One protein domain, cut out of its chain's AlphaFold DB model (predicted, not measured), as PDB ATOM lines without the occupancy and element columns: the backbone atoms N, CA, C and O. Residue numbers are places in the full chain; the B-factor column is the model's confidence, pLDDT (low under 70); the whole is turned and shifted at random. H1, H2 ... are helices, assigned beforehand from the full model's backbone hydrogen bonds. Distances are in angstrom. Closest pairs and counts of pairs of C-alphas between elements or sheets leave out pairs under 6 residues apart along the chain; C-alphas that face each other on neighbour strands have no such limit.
ATOM      1  N   PRO A 109     119.228  98.851  71.551       46.09
ATOM      2  CA  PRO A 109     118.540  97.778  72.242       46.09
ATOM      3  C   PRO A 109     117.688  97.040  71.212       46.09
ATOM      4  O   PRO A 109     116.806  97.640  70.596       46.09
ATOM      5  N   LEU A 110     117.996  95.752  71.005       45.00
ATOM      6  CA  LEU A 110     117.216  94.849  70.168       45.00
ATOM      7  C   LEU A 110     115.736  95.044  70.508       45.00
ATOM      8  O   LEU A 110     115.246  94.623  71.555       45.00
ATOM      9  N   CYS A 111     115.028  95.717  69.613       48.53
ATOM     10  CA  CYS A 111     113.592  95.835  69.672       48.53
ATOM     11  C   CYS A 111     113.037  94.481  69.240       48.53
ATOM     12  O   CYS A 111     113.089  94.112  68.064       48.53
ATOM     13  N   PHE A 112     112.531  93.708  70.201       59.72
ATOM     14  CA  PHE A 112     111.744  92.524  69.889       59.72
ATOM     15  C   PHE A 112     110.627  92.917  68.918       59.72
ATOM     16  O   PHE A 112     109.918  93.900  69.137       59.72
ATOM     17  N   VAL A 113     110.485  92.169  67.821       71.69
ATOM     18  CA  VAL A 113     109.407  92.389  66.852       71.69
ATOM     19  C   VAL A 113     108.083  92.031  67.538       71.69
ATOM     20  O   VAL A 113     107.921  90.871  67.935       71.69
ATOM     21  N   PRO A 114     107.134  92.975  67.688       79.31
ATOM     22  CA  PRO A 114     105.857  92.695  68.329       79.31
ATOM     23  C   PRO A 114     105.135  91.517  67.681       79.31
ATOM     24  O   PRO A 114     105.057  91.396  66.451       79.31
ATOM     25  N   LYS A 115     104.543  90.660  68.514       73.44
ATOM     26  CA  LYS A 115     103.632  89.619  68.029       73.44
ATOM     27  C   LYS A 115     102.412  90.297  67.391       73.44
ATOM     28  O   LYS A 115     101.867  91.245  67.945       73.44
ATOM     29  N   GLY A 116     101.978  89.813  66.226       75.06
ATOM     30  CA  GLY A 116     100.793  90.348  65.538       75.06
ATOM     31  C   GLY A 116     101.061  91.445  64.503       75.06
ATOM     32  O   GLY A 116     100.120  92.084  64.046       75.06
ATOM     33  N   LEU A 117     102.314  91.642  64.074       84.75
ATOM     34  CA  LEU A 117     102.635  92.496  62.917       84.75
ATOM     35  C   LEU A 117     102.385  91.835  61.551       84.75
ATOM     36  O   LEU A 117     102.616  92.446  60.506       84.75
ATOM     37  N   VAL A 118     101.878  90.604  61.561       85.31
ATOM     38  CA  VAL A 118     101.502  89.830  60.381       85.31
ATOM     39  C   VAL A 118     100.063  89.357  60.568       85.31
ATOM     40  O   VAL A 118      99.689  88.918  61.656       85.31
ATOM     41  N   SER A 119      99.246  89.479  59.525       82.50
ATOM     42  CA  SER A 119      97.875  88.966  59.511       82.50
ATOM     43  C   SER A 119      97.838  87.436  59.494       82.50
ATOM     44  O   SER A 119      98.816  86.775  59.150       82.50
ATOM     45  N   GLU A 120      96.668  86.855  59.765       82.00
ATOM     46  CA  GLU A 120      96.445  85.403  59.652       82.00
ATOM     47  C   GLU A 120      96.717  84.857  58.240       82.00
ATOM     48  O   GLU A 120      97.012  83.678  58.070       82.00
ATOM     49  N   ARG A 121      96.653  85.720  57.216       84.75
ATOM     50  CA  ARG A 121      96.954  85.375  55.819       84.75
ATOM     51  C   ARG A 121      98.439  85.522  55.467       84.75
ATOM     52  O   ARG A 121      98.795  85.374  54.302       84.75
ATOM     53  N   GLY A 122      99.296  85.843  56.437       82.19
ATOM     54  CA  GLY A 122     100.731  86.045  56.225       82.19
ATOM     55  C   GLY A 122     101.103  87.431  55.692       82.19
ATOM     56  O   GLY A 122     102.269  87.686  55.401       82.19
ATOM     57  N   GLU A 123     100.148  88.355  55.562       84.38
ATOM     58  CA  GLU A 123     100.452  89.709  55.095       84.38
ATOM     59  C   GLU A 123     101.032  90.565  56.219       84.38
ATOM     60  O   GLU A 123     100.392  90.733  57.259       84.38
ATOM     61  N   ALA A 124     102.205  91.155  55.992       86.19
ATOM     62  CA  ALA A 124     102.786  92.126  56.911       86.19
ATOM     63  C   ALA A 124     101.922  93.395  56.981       86.19
ATOM     64  O   ALA A 124     101.554  93.955  55.947       86.19
ATOM     65  N   TYR A 125     101.650  93.886  58.191       87.94
ATOM     66  CA  TYR A 125     100.948  95.159  58.388       87.94
ATOM     67  C   TYR A 125     101.842  96.373  58.113       87.94
ATOM     68  O   TYR A 125     101.336  97.432  57.750       87.94
ATOM     69  N   ASN A 126     103.166  96.230  58.235       89.25
ATOM     70  CA  ASN A 126     104.129  97.311  58.015       89.25
ATOM     71  C   ASN A 126     104.828  97.215  56.644       89.25
ATOM     72  O   ASN A 126     106.056  97.221  56.560       89.25
ATOM     73  N   LYS A 127     104.059  97.048  55.558       87.19
ATOM     74  CA  LYS A 127     104.622  96.846  54.206       87.19
ATOM     75  C   LYS A 127     105.570  97.995  53.826       87.19
ATOM     76  O   LYS A 127     105.213  99.162  53.954       87.19
ATOM     77  N   GLY A 128     106.762  97.650  53.335       85.69
ATOM     78  CA  GLY A 128     107.781  98.615  52.896       85.69
ATOM     79  C   GLY A 128     108.595  99.267  54.020       85.69
ATOM     80  O   GLY A 128     109.430 100.122  53.742       85.69
ATOM     81  N   ASN A 129     108.394  98.872  55.280       85.75
ATOM     82  CA  ASN A 129     109.156  99.373  56.420       85.75
ATOM     83  C   ASN A 129     109.740  98.206  57.229       85.75
ATOM     84  O   ASN A 129     109.106  97.166  57.390       85.75
ATOM     85  N   ILE A 130     110.928  98.413  57.800       82.31
ATOM     86  CA  ILE A 130     111.594  97.440  58.687       82.31
ATOM     87  C   ILE A 130     111.470  97.802  60.175       82.31
ATOM     88  O   ILE A 130     111.896  97.043  61.038       82.31
ATOM     89  N   TYR A 131     110.902  98.973  60.475       80.75
ATOM     90  CA  TYR A 131     110.671  99.489  61.825       80.75
ATOM     91  C   TYR A 131     109.502 100.487  61.828       80.75
ATOM     92  O   TYR A 131     108.919 100.751  60.773       80.75
ATOM     93  N   ILE A 132     109.153 101.053  62.988       81.81
ATOM     94  CA  ILE A 132     108.176 102.146  63.066       81.81
ATOM     95  C   ILE A 132     108.731 103.377  62.347       81.81
ATOM     96  O   ILE A 132     109.811 103.875  62.665       81.81
ATOM     97  N   THR A 133     107.957 103.889  61.401       81.00
ATOM     98  CA  THR A 133     108.241 105.098  60.626       81.00
ATOM     99  C   THR A 133     106.989 105.969  60.550       81.00
ATOM    100  O   THR A 133     105.884 105.534  60.871       81.00
ATOM    101  N   LYS A 134     107.130 107.191  60.034       81.81
ATOM    102  CA  LYS A 134     105.996 108.077  59.716       81.81
ATOM    103  C   LYS A 134     104.971 107.488  58.732       81.81
ATOM    104  O   LYS A 134     103.868 108.012  58.632       81.81
ATOM    105  N   THR A 135     105.336 106.455  57.971       85.31
ATOM    106  CA  THR A 135     104.433 105.771  57.027       85.31
ATOM    107  C   THR A 135     103.827 104.500  57.619       85.31
ATOM    108  O   THR A 135     103.026 103.844  56.956       85.31
ATOM    109  N   SER A 136     104.203 104.131  58.847       87.62
ATOM    110  CA  SER A 136     103.652 102.962  59.527       87.62
ATOM    111  C   SER A 136     102.184 103.197  59.903       87.62
ATOM    112  O   SER A 136     101.866 104.239  60.477       87.62
ATOM    113  N   PRO A 137     101.284 102.236  59.636       90.38
ATOM    114  CA  PRO A 137      99.900 102.320  60.091       90.38
ATOM    115  C   PRO A 137      99.784 102.344  61.621       90.38
ATOM    116  O   PRO A 137     100.571 101.702  62.318       90.38
ATOM    117  N   ASP A 138      98.730 102.975  62.148       89.06
ATOM    118  CA  ASP A 138      98.476 103.075  63.597       89.06
ATOM    119  C   ASP A 138      98.492 101.723  64.322       89.06
ATOM    120  O   ASP A 138      98.930 101.637  65.469       89.06
ATOM    121  N   VAL A 139      98.022 100.654  63.668       89.56
ATOM    122  CA  VAL A 139      98.032  99.299  64.244       89.56
ATOM    123  C   VAL A 139      99.453  98.816  64.547       89.56
ATOM    124  O   VAL A 139      99.674  98.177  65.572       89.56
ATOM    125  N   VAL A 140     100.429  99.180  63.710       88.56
ATOM    126  CA  VAL A 140     101.845  98.848  63.907       88.56
ATOM    127  C   VAL A 140     102.397  99.644  65.082       88.56
ATOM    128  O   VAL A 140     102.989  99.062  65.987       88.56
ATOM    129  N   VAL A 141     102.149 100.956  65.118       85.44
ATOM    130  CA  VAL A 141     102.609 101.833  66.208       85.44
ATOM    131  C   VAL A 141     102.077 101.348  67.560       85.44
ATOM    132  O   VAL A 141     102.843 101.204  68.512       85.44
ATOM    133  N   LYS A 142     100.779 101.026  67.634       87.94
ATOM    134  CA  LYS A 142     100.141 100.495  68.847       87.94
ATOM    135  C   LYS A 142     100.716  99.144  69.265       87.94
ATOM    136  O   LYS A 142     100.902  98.927  70.457       87.94
ATOM    137  N   ALA A 143     101.011  98.256  68.315       87.75
ATOM    138  CA  ALA A 143     101.609  96.958  68.616       87.75
ATOM    139  C   ALA A 143     103.012  97.100  69.229       87.75
ATOM    140  O   ALA A 143     103.308  96.452  70.230       87.75
ATOM    141  N   TYR A 144     103.852  97.986  68.685       84.94
ATOM    142  CA  TYR A 144     105.164  98.283  69.270       84.94
ATOM    143  C   TYR A 144     105.066  98.927  70.652       84.94
ATOM    144  O   TYR A 144     105.812  98.539  71.546       84.94
ATOM    145  N   LEU A 145     104.143  99.876  70.843       84.50
ATOM    146  CA  LEU A 145     103.927 100.490  72.152       84.50
ATOM    147  C   LEU A 145     103.486  99.450  73.189       84.50
ATOM    148  O   LEU A 145     104.069  99.388  74.264       84.50
ATOM    149  N   ALA A 146     102.511  98.602  72.854       86.00
ATOM    150  CA  ALA A 146     102.023  97.567  73.760       86.00
ATOM    151  C   ALA A 146     103.121  96.554  74.132       86.00
ATOM    152  O   ALA A 146     103.237  96.174  75.296       86.00
ATOM    153  N   GLN A 147     103.948  96.148  73.161       84.25
ATOM    154  CA  GLN A 147     105.092  95.266  73.403       84.25
ATOM    155  C   GLN A 147     106.112  95.935  74.333       84.25
ATOM    156  O   GLN A 147     106.509  95.339  75.329       84.25
ATOM    157  N   PHE A 148     106.471  97.194  74.061       84.19
ATOM    158  CA  PHE A 148     107.379  97.963  74.910       84.19
ATOM    159  C   PHE A 148     106.851  98.101  76.342       84.19
ATOM    160  O   PHE A 148     107.602  97.895  77.287       84.19
ATOM    161  N   GLU A 149     105.570  98.431  76.519       85.19
ATOM    162  CA  GLU A 149     104.964  98.576  77.846       85.19
ATOM    163  C   GLU A 149     105.004  97.269  78.644       85.19
ATOM    164  O   GLU A 149     105.298  97.293  79.840       85.19
ATOM    165  N   GLU A 150     104.728  96.135  78.000       84.38
ATOM    166  CA  GLU A 150     104.754  94.826  78.655       84.38
ATOM    167  C   GLU A 150     106.179  94.388  79.010       84.38
ATOM    168  O   GLU A 150     106.441  93.977  80.149       84.38
ATOM    169  N   ASP A 151     107.115  94.538  78.072       80.94
ATOM    170  CA  ASP A 151     108.520  94.193  78.278       80.94
ATOM    171  C   ASP A 151     109.142  95.083  79.357       80.94
ATOM    172  O   ASP A 151     109.810  94.593  80.270       80.94
ATOM    173  N   PHE A 152     108.866  96.390  79.316       84.75
ATOM    174  CA  PHE A 152     109.402  97.342  80.279       84.75
ATOM    175  C   PHE A 152     108.804  97.148  81.674       84.75
ATOM    176  O   PHE A 152     109.529  97.183  82.669       84.75
ATOM    177  N   ARG A 153     107.502  96.857  81.773       83.94
ATOM    178  CA  ARG A 153     106.864  96.482  83.044       83.94
ATOM    179  C   ARG A 153     107.505  95.228  83.629       83.94
ATOM    180  O   ARG A 153     107.809  95.195  84.821       83.94
ATOM    181  N   THR A 154     107.713  94.209  82.800       81.31
ATOM    182  CA  THR A 154     108.352  92.960  83.220       81.31
ATOM    183  C   THR A 154     109.782  93.208  83.682       81.31
ATOM    184  O   THR A 154     110.157  92.739  84.755       81.31
ATOM    185  N   PHE A 155     110.549  94.002  82.931       86.62
ATOM    186  CA  PHE A 155     111.893  94.420  83.308       86.62
ATOM    187  C   PHE A 155     111.899  95.088  84.687       86.62
ATOM    188  O   PHE A 155     112.605  94.622  85.578       86.62
ATOM    189  N   LEU A 156     111.078  96.123  84.897       86.12
ATOM    190  CA  LEU A 156     111.019  96.846  86.171       86.12
ATOM    191  C   LEU A 156     110.623  95.940  87.340       86.12
ATOM    192  O   LEU A 156     111.216  96.053  88.411       86.12
ATOM    193  N   ARG A 157     109.670  95.018  87.138       85.75
ATOM    194  CA  ARG A 157     109.287  94.034  88.160       85.75
ATOM    195  C   ARG A 157     110.484  93.175  88.565       85.75
ATOM    196  O   ARG A 157     110.820  93.151  89.744       85.75
ATOM    197  N   CYS A 158     111.165  92.551  87.602       81.94
ATOM    198  CA  CYS A 158     112.335  91.718  87.890       81.94
ATOM    199  C   CYS A 158     113.440  92.519  88.600       81.94
ATOM    200  O   CYS A 158     113.992  92.065  89.598       81.94
ATOM    201  N   ARG A 159     113.722  93.749  88.145       89.38
ATOM    202  CA  ARG A 159     114.745  94.602  88.771       89.38
ATOM    203  C   ARG A 159     114.374  95.029  90.187       89.38
ATOM    204  O   ARG A 159     115.251  95.110  91.037       89.38
ATOM    205  N   SER A 160     113.094  95.275  90.460       89.69
ATOM    206  CA  SER A 160     112.641  95.664  91.800       89.69
ATOM    207  C   SER A 160     112.836  94.567  92.850       89.69
ATOM    208  O   SER A 160     113.011  94.885  94.021       89.69
ATOM    209  N   GLU A 161     112.841  93.297  92.439       89.44
ATOM    210  CA  GLU A 161     113.081  92.147  93.322       89.44
ATOM    211  C   GLU A 161     114.581  91.913  93.580       89.44
ATOM    212  O   GLU A 161     114.961  91.398  94.629       89.44
ATOM    213  N   GLU A 162     115.439  92.303  92.634       88.81
ATOM    214  CA  GLU A 162     116.897  92.131  92.709       88.81
ATOM    215  C   GLU A 162     117.604  93.289  93.434       88.81
ATOM    216  O   GLU A 162     118.660  93.097  94.044       88.81
ATOM    217  N   ILE A 163     117.045  94.501  93.363       91.81
ATOM    218  CA  ILE A 163     117.625  95.701  93.973       91.81
ATOM    219  C   ILE A 163     117.325  95.720  95.475       91.81
ATOM    220  O   ILE A 163     116.178  95.670  95.911       91.81
ATOM    221  N   VAL A 164     118.380  95.849  96.281       91.31
ATOM    222  CA  VAL A 164     118.259  95.981  97.739       91.31
ATOM    223  C   VAL A 164     117.548  97.275  98.135       91.31
ATOM    224  O   VAL A 164     117.603  98.280  97.426       91.31
ATOM    225  N   VAL A 165     116.933  97.290  99.319       92.12
ATOM    226  CA  VAL A 165     116.362  98.519  99.893       92.12
ATOM    227  C   VAL A 165     117.451  99.595 100.002       92.12
ATOM    228  O   VAL A 165     118.524  99.341 100.544       92.12
ATOM    229  N   GLY A 166     117.174 100.790  99.471       91.50
ATOM    230  CA  GLY A 166     118.137 101.897  99.382       91.50
ATOM    231  C   GLY A 166     119.083 101.831  98.176       91.50
ATOM    232  O   GLY A 166     119.896 102.736  97.996       91.50
ATOM    233  N   GLY A 167     118.998 100.778  97.358       93.50
ATOM    234  CA  GLY A 167     119.737 100.650  96.106       93.50
ATOM    235  C   GLY A 167     119.208 101.574  95.007       93.50
ATOM    236  O   GLY A 167     118.166 102.213  95.142       93.50
ATOM    237  N   CYS A 168     119.935 101.632  93.891       94.19
ATOM    238  CA  CYS A 168     119.614 102.510  92.770       94.19
ATOM    239  C   CYS A 168     119.715 101.766  91.435       94.19
ATOM    240  O   CYS A 168     120.553 100.881  91.266       94.19
ATOM    241  N   MET A 169     118.883 102.172  90.474       93.81
ATOM    242  CA  MET A 169     118.980 101.782  89.072       93.81
ATOM    243  C   MET A 169     119.063 103.041  88.214       93.81
ATOM    244  O   MET A 169     118.184 103.900  88.277       93.81
ATOM    245  N   VAL A 170     120.101 103.129  87.384       91.56
ATOM    246  CA  VAL A 170     120.260 104.205  86.401       91.56
ATOM    247  C   VAL A 170     119.932 103.644  85.025       91.56
ATOM    248  O   VAL A 170     120.635 102.774  84.521       91.56
ATOM    249  N   LEU A 171     118.865 104.155  84.411       88.25
ATOM    250  CA  LEU A 171     118.401 103.716  83.101       88.25
ATOM    251  C   LEU A 171     118.642 104.809  82.059       88.25
ATOM    252  O   LEU A 171     118.201 105.946  82.222       88.25
ATOM    253  N   THR A 172     119.317 104.454  80.966       83.88
ATOM    254  CA  THR A 172     119.525 105.344  79.818       83.88
ATOM    255  C   THR A 172     118.893 104.721  78.587       83.88
ATOM    256  O   THR A 172     119.345 103.681  78.123       83.88
ATOM    257  N   MET A 173     117.860 105.363  78.047       79.25
ATOM    258  CA  MET A 173     117.170 104.911  76.837       79.25
ATOM    259  C   MET A 173     117.092 106.041  75.820       79.25
ATOM    260  O   MET A 173     117.035 107.220  76.181       79.25
ATOM    261  N   LEU A 174     117.066 105.683  74.539       75.56
ATOM    262  CA  LEU A 174     116.682 106.625  73.501       75.56
ATOM    263  C   LEU A 174     115.168 106.831  73.526       75.56
ATOM    264  O   LEU A 174     114.396 105.879  73.584       75.56
ATOM    265  N   GLY A 175     114.752 108.086  73.430       70.62
ATOM    266  CA  GLY A 175     113.354 108.467  73.307       70.62
ATOM    267  C   GLY A 175     113.232 109.869  72.721       70.62
ATOM    268  O   GLY A 175     114.192 110.642  72.722       70.62
ATOM    269  N   SER A 176     112.049 110.202  72.213       66.75
ATOM    270  CA  SER A 176     111.722 111.541  71.721       66.75
ATOM    271  C   SER A 176     110.467 112.041  72.424       66.75
ATOM    272  O   SER A 176     109.427 111.396  72.365       66.75
ATOM    273  N   ILE A 177     110.571 113.207  73.065       65.31
ATOM    274  CA  ILE A 177     109.429 113.937  73.649       65.31
ATOM    275  C   ILE A 177     109.040 115.173  72.820       65.31
ATOM    276  O   ILE A 177     108.062 115.843  73.125       65.31
ATOM    277  N   ILE A 178     109.838 115.502  71.797       56.47
ATOM    278  CA  ILE A 178     109.722 116.741  71.008       56.47
ATOM    279  C   ILE A 178     109.069 116.466  69.653       56.47
ATOM    280  O   ILE A 178     108.389 117.321  69.093       56.47
ATOM    281  N   SER A 179     109.303 115.276  69.106       61.12
ATOM    282  CA  SER A 179     108.889 114.919  67.761       61.12
ATOM    283  C   SER A 179     108.319 113.513  67.746       61.12
ATOM    284  O   SER A 179     108.991 112.575  68.173       61.12
ATOM    285  N   ASN A 180     107.125 113.374  67.174       60.66
ATOM    286  CA  ASN A 180     106.566 112.077  66.798       60.66
ATOM    287  C   ASN A 180     107.230 111.510  65.533       60.66
ATOM    288  O   ASN A 180     106.821 110.456  65.070       60.66
ATOM    289  N   ASP A 181     108.210 112.211  64.948       59.56
ATOM    290  CA  ASP A 181     108.987 111.733  63.804       59.56
ATOM    291  C   ASP A 181     110.112 110.805  64.296       59.56
ATOM    292  O   ASP A 181     111.077 111.294  64.902       59.56
ATOM    293  N   PRO A 182     110.016 109.482  64.063       58.16
ATOM    294  CA  PRO A 182     111.049 108.530  64.433       58.16
ATOM    295  C   PRO A 182     112.208 108.643  63.437       58.16
ATOM    296  O   PRO A 182     112.405 107.776  62.589       58.16
ATOM    297  N   LYS A 183     112.999 109.718  63.530       61.59
ATOM    298  CA  LYS A 183     114.253 109.854  62.775       61.59
ATOM    299  C   LYS A 183     115.294 108.909  63.362       61.59
ATOM    300  O   LYS A 183     116.172 109.314  64.122       61.59
ATOM    301  N   HIS A 184     115.142 107.633  63.044       67.69
ATOM    302  CA  HIS A 184     115.951 106.549  63.568       67.69
ATOM    303  C   HIS A 184     116.869 105.985  62.479       67.69
ATOM    304  O   HIS A 184     116.545 106.036  61.291       67.69
ATOM    305  N   LEU A 185     117.999 105.395  62.878       72.06
ATOM    306  CA  LEU A 185     118.917 104.701  61.966       72.06
ATOM    307  C   LEU A 185     118.182 103.656  61.104       72.06
ATOM    308  O   LEU A 185     118.460 103.513  59.913       72.06
ATOM    309  N   MET A 186     117.177 102.996  61.682       74.19
ATOM    310  CA  MET A 186     116.329 102.021  60.988       74.19
ATOM    311  C   MET A 186     115.528 102.621  59.825       74.19
ATOM    312  O   MET A 186     115.265 101.921  58.854       74.19
ATOM    313  N   GLU A 187     115.174 103.909  59.861       76.00
ATOM    314  CA  GLU A 187     114.487 104.557  58.736       76.00
ATOM    315  C   GLU A 187     115.433 104.717  57.533       76.00
ATOM    316  O   GLU A 187     115.032 104.534  56.385       76.00
ATOM    317  N   VAL A 188     116.712 105.020  57.791       79.94
ATOM    318  CA  VAL A 188     117.747 105.101  56.749       79.94
ATOM    319  C   VAL A 188     117.994 103.724  56.139       79.94
ATOM    320  O   VAL A 188     118.008 103.597  54.917       79.94
ATOM    321  N   MET A 189     118.129 102.689  56.974       81.50
ATOM    322  CA  MET A 189     118.319 101.319  56.492       81.50
ATOM    323  C   MET A 189     117.096 100.807  55.728       81.50
ATOM    324  O   MET A 189     117.250 100.203  54.671       81.50
ATOM    325  N   GLY A 190     115.884 101.123  56.188       83.81
ATOM    326  CA  GLY A 190     114.650 100.786  55.482       83.81
ATOM    327  C   GLY A 190     114.591 101.374  54.072       83.81
ATOM    328  O   GLY A 190     114.205 100.677  53.137       83.81
ATOM    329  N   ARG A 191     115.032 102.627  53.887       84.19
ATOM    330  CA  ARG A 191     115.149 103.229  52.547       84.19
ATOM    331  C   ARG A 191     116.147 102.480  51.667       84.19
ATOM    332  O   ARG A 191     115.777 102.081  50.571       84.19
ATOM    333  N   ALA A 192     117.348 102.208  52.177       87.31
ATOM    334  CA  ALA A 192     118.360 101.465  51.426       87.31
ATOM    335  C   ALA A 192     117.872 100.064  51.005       87.31
ATOM    336  O   ALA A 192     118.108  99.642  49.875       87.31
ATOM    337  N   PHE A 193     117.147  99.350  51.875       87.44
ATOM    338  CA  PHE A 193     116.545  98.063  51.513       87.44
ATOM    339  C   PHE A 193     115.475  98.197  50.426       87.44
ATOM    340  O   PHE A 193     115.451  97.385  49.502       87.44
ATOM    341  N   ASN A 194     114.618  99.217  50.497       87.25
ATOM    342  CA  ASN A 194     113.618  99.469  49.459       87.25
ATOM    343  C   ASN A 194     114.256  99.785  48.100       87.25
ATOM    344  O   ASN A 194     113.776  99.292  47.074       87.25
ATOM    345  N   ASP A 195     115.347 100.552  48.090       88.50
ATOM    346  CA  ASP A 195     116.098 100.857  46.870       88.50
ATOM    347  C   ASP A 195     116.658  99.565  46.252       88.50
ATOM    348  O   ASP A 195     116.406  99.278  45.082       88.50
ATOM    349  N   MET A 196     117.293  98.705  47.061       88.81
ATOM    350  CA  MET A 196     117.807  97.405  46.598       88.81
ATOM    351  C   MET A 196     116.708  96.490  46.034       88.81
ATOM    352  O   MET A 196     116.900  95.858  44.996       88.81
ATOM    353  N   VAL A 197     115.537  96.422  46.679       87.19
ATOM    354  CA  VAL A 197     114.399  95.627  46.178       87.19
ATOM    355  C   VAL A 197     113.909  96.158  44.830       87.19
ATOM    356  O   VAL A 197     113.583  95.368  43.938       87.19
ATOM    357  N   SER A 198     113.869  97.481  44.675       83.12
ATOM    358  CA  SER A 198     113.414  98.142  43.451       83.12
ATOM    359  C   SER A 198     114.373  97.893  42.288       83.12
ATOM    360  O   SER A 198     113.927  97.591  41.181       83.12
ATOM    361  N   GLU A 199     115.683  97.936  42.535       81.25
ATOM    362  CA  GLU A 199     116.698  97.640  41.519       81.25
ATOM    363  C   GLU A 199     116.614  96.190  41.023       81.25
ATOM    364  O   GLU A 199     116.587  95.957  39.817       81.25
ATOM    365  N   VAL A 200     116.478  95.203  41.916       72.50
ATOM    366  CA  VAL A 200     116.367  93.782  41.524       72.50
ATOM    367  C   VAL A 200     115.103  93.504  40.695       72.50
ATOM    368  O   VAL A 200     115.149  92.742  39.724       72.50
ATOM    369  N   HIS A 201     113.980  94.159  41.012       60.44
ATOM    370  CA  HIS A 201     112.747  94.024  40.225       60.44
ATOM    371  C   HIS A 201     112.900  94.577  38.799       60.44
ATOM    372  O   HIS A 201     112.327  94.016  37.867       60.44
ATOM    373  N   ILE A 202     113.713  95.618  38.598       57.84
ATOM    374  CA  ILE A 202     113.997  96.178  37.266       57.84
ATOM    375  C   ILE A 202     114.778  95.186  36.386       57.84
ATOM    376  O   ILE A 202     114.544  95.134  35.178       57.84
ATOM    377  N   TYR A 203     115.679  94.382  36.960       52.84
ATOM    378  CA  TYR A 203     116.494  93.418  36.203       52.84
ATOM    379  C   TYR A 203     115.793  92.086  35.906       52.84
ATOM    380  O   TYR A 203     116.242  91.358  35.028       52.84
ATOM    381  N   THR A 204     114.697  91.771  36.601       52.16
ATOM    382  CA  THR A 204     113.965  90.499  36.433       52.16
ATOM    383  C   THR A 204     112.820  90.604  35.406       52.16
ATOM    384  O   THR A 204     112.285  89.591  34.967       52.16
ATOM    385  N   ILE A 205     112.436  91.826  35.009       51.56
ATOM    386  CA  ILE A 205     111.327  92.116  34.070       51.56
ATOM    387  C   ILE A 205     111.851  92.501  32.659       51.56
ATOM    388  O   ILE A 205     111.092  92.944  31.801       51.56
ATOM    389  N   LYS A 206     113.148  92.323  32.387       43.22
ATOM    390  CA  LYS A 206     113.743  92.457  31.046       43.22
ATOM    391  C   LYS A 206     114.108  91.091  30.485       43.22
ATOM    392  O   LYS A 206     113.958  90.936  29.255       43.22
TER     393      LYS A 206
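AT A GLANCE: This is residues 109 to 206 of the 206 residues of an uncharacterized protein of Cannabis sativa (UniProt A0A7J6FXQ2). A loose rod: two long helices lie one beyond the other along its length, with loops in its middle, the link from H1 folding back along the rod before H2 runs out to the far end. Residues 161 to 167 stick out at one end and residues 198 to 206 at the other. The printed part has 98 residues, H1 then H2, no named strand; it is all helix by class, though under half of the residues are in named elements. The radius of gyration of the C-alphas is 18.2 A, the spans 69 by 31 by 22 A.

HOW THE PARTS SIT: After residues 109 to 137, with no named element, comes H1, residues 138 to 162. A long link of 22 residues joins it to H2, residues 185 to 204; the helices are apart. In both, every O i to N i+4 pair is within hydrogen-bond range.

IN THESE COORDINATES: H1 begins at C-alpha 138 (98.476, 103.075, 63.597) and measures 36.1 A. H2 measures 29.6 A, ending at C-alpha 204 (113.965, 90.499, 36.433).

THE WHOLE: The C-alphas of Val 165 and Lys 206 are farthest apart, 69.2 A. The printed part has no cut. pLDDT is under 70 in residues 109 to 112, 176 to 184 and 201 to 206.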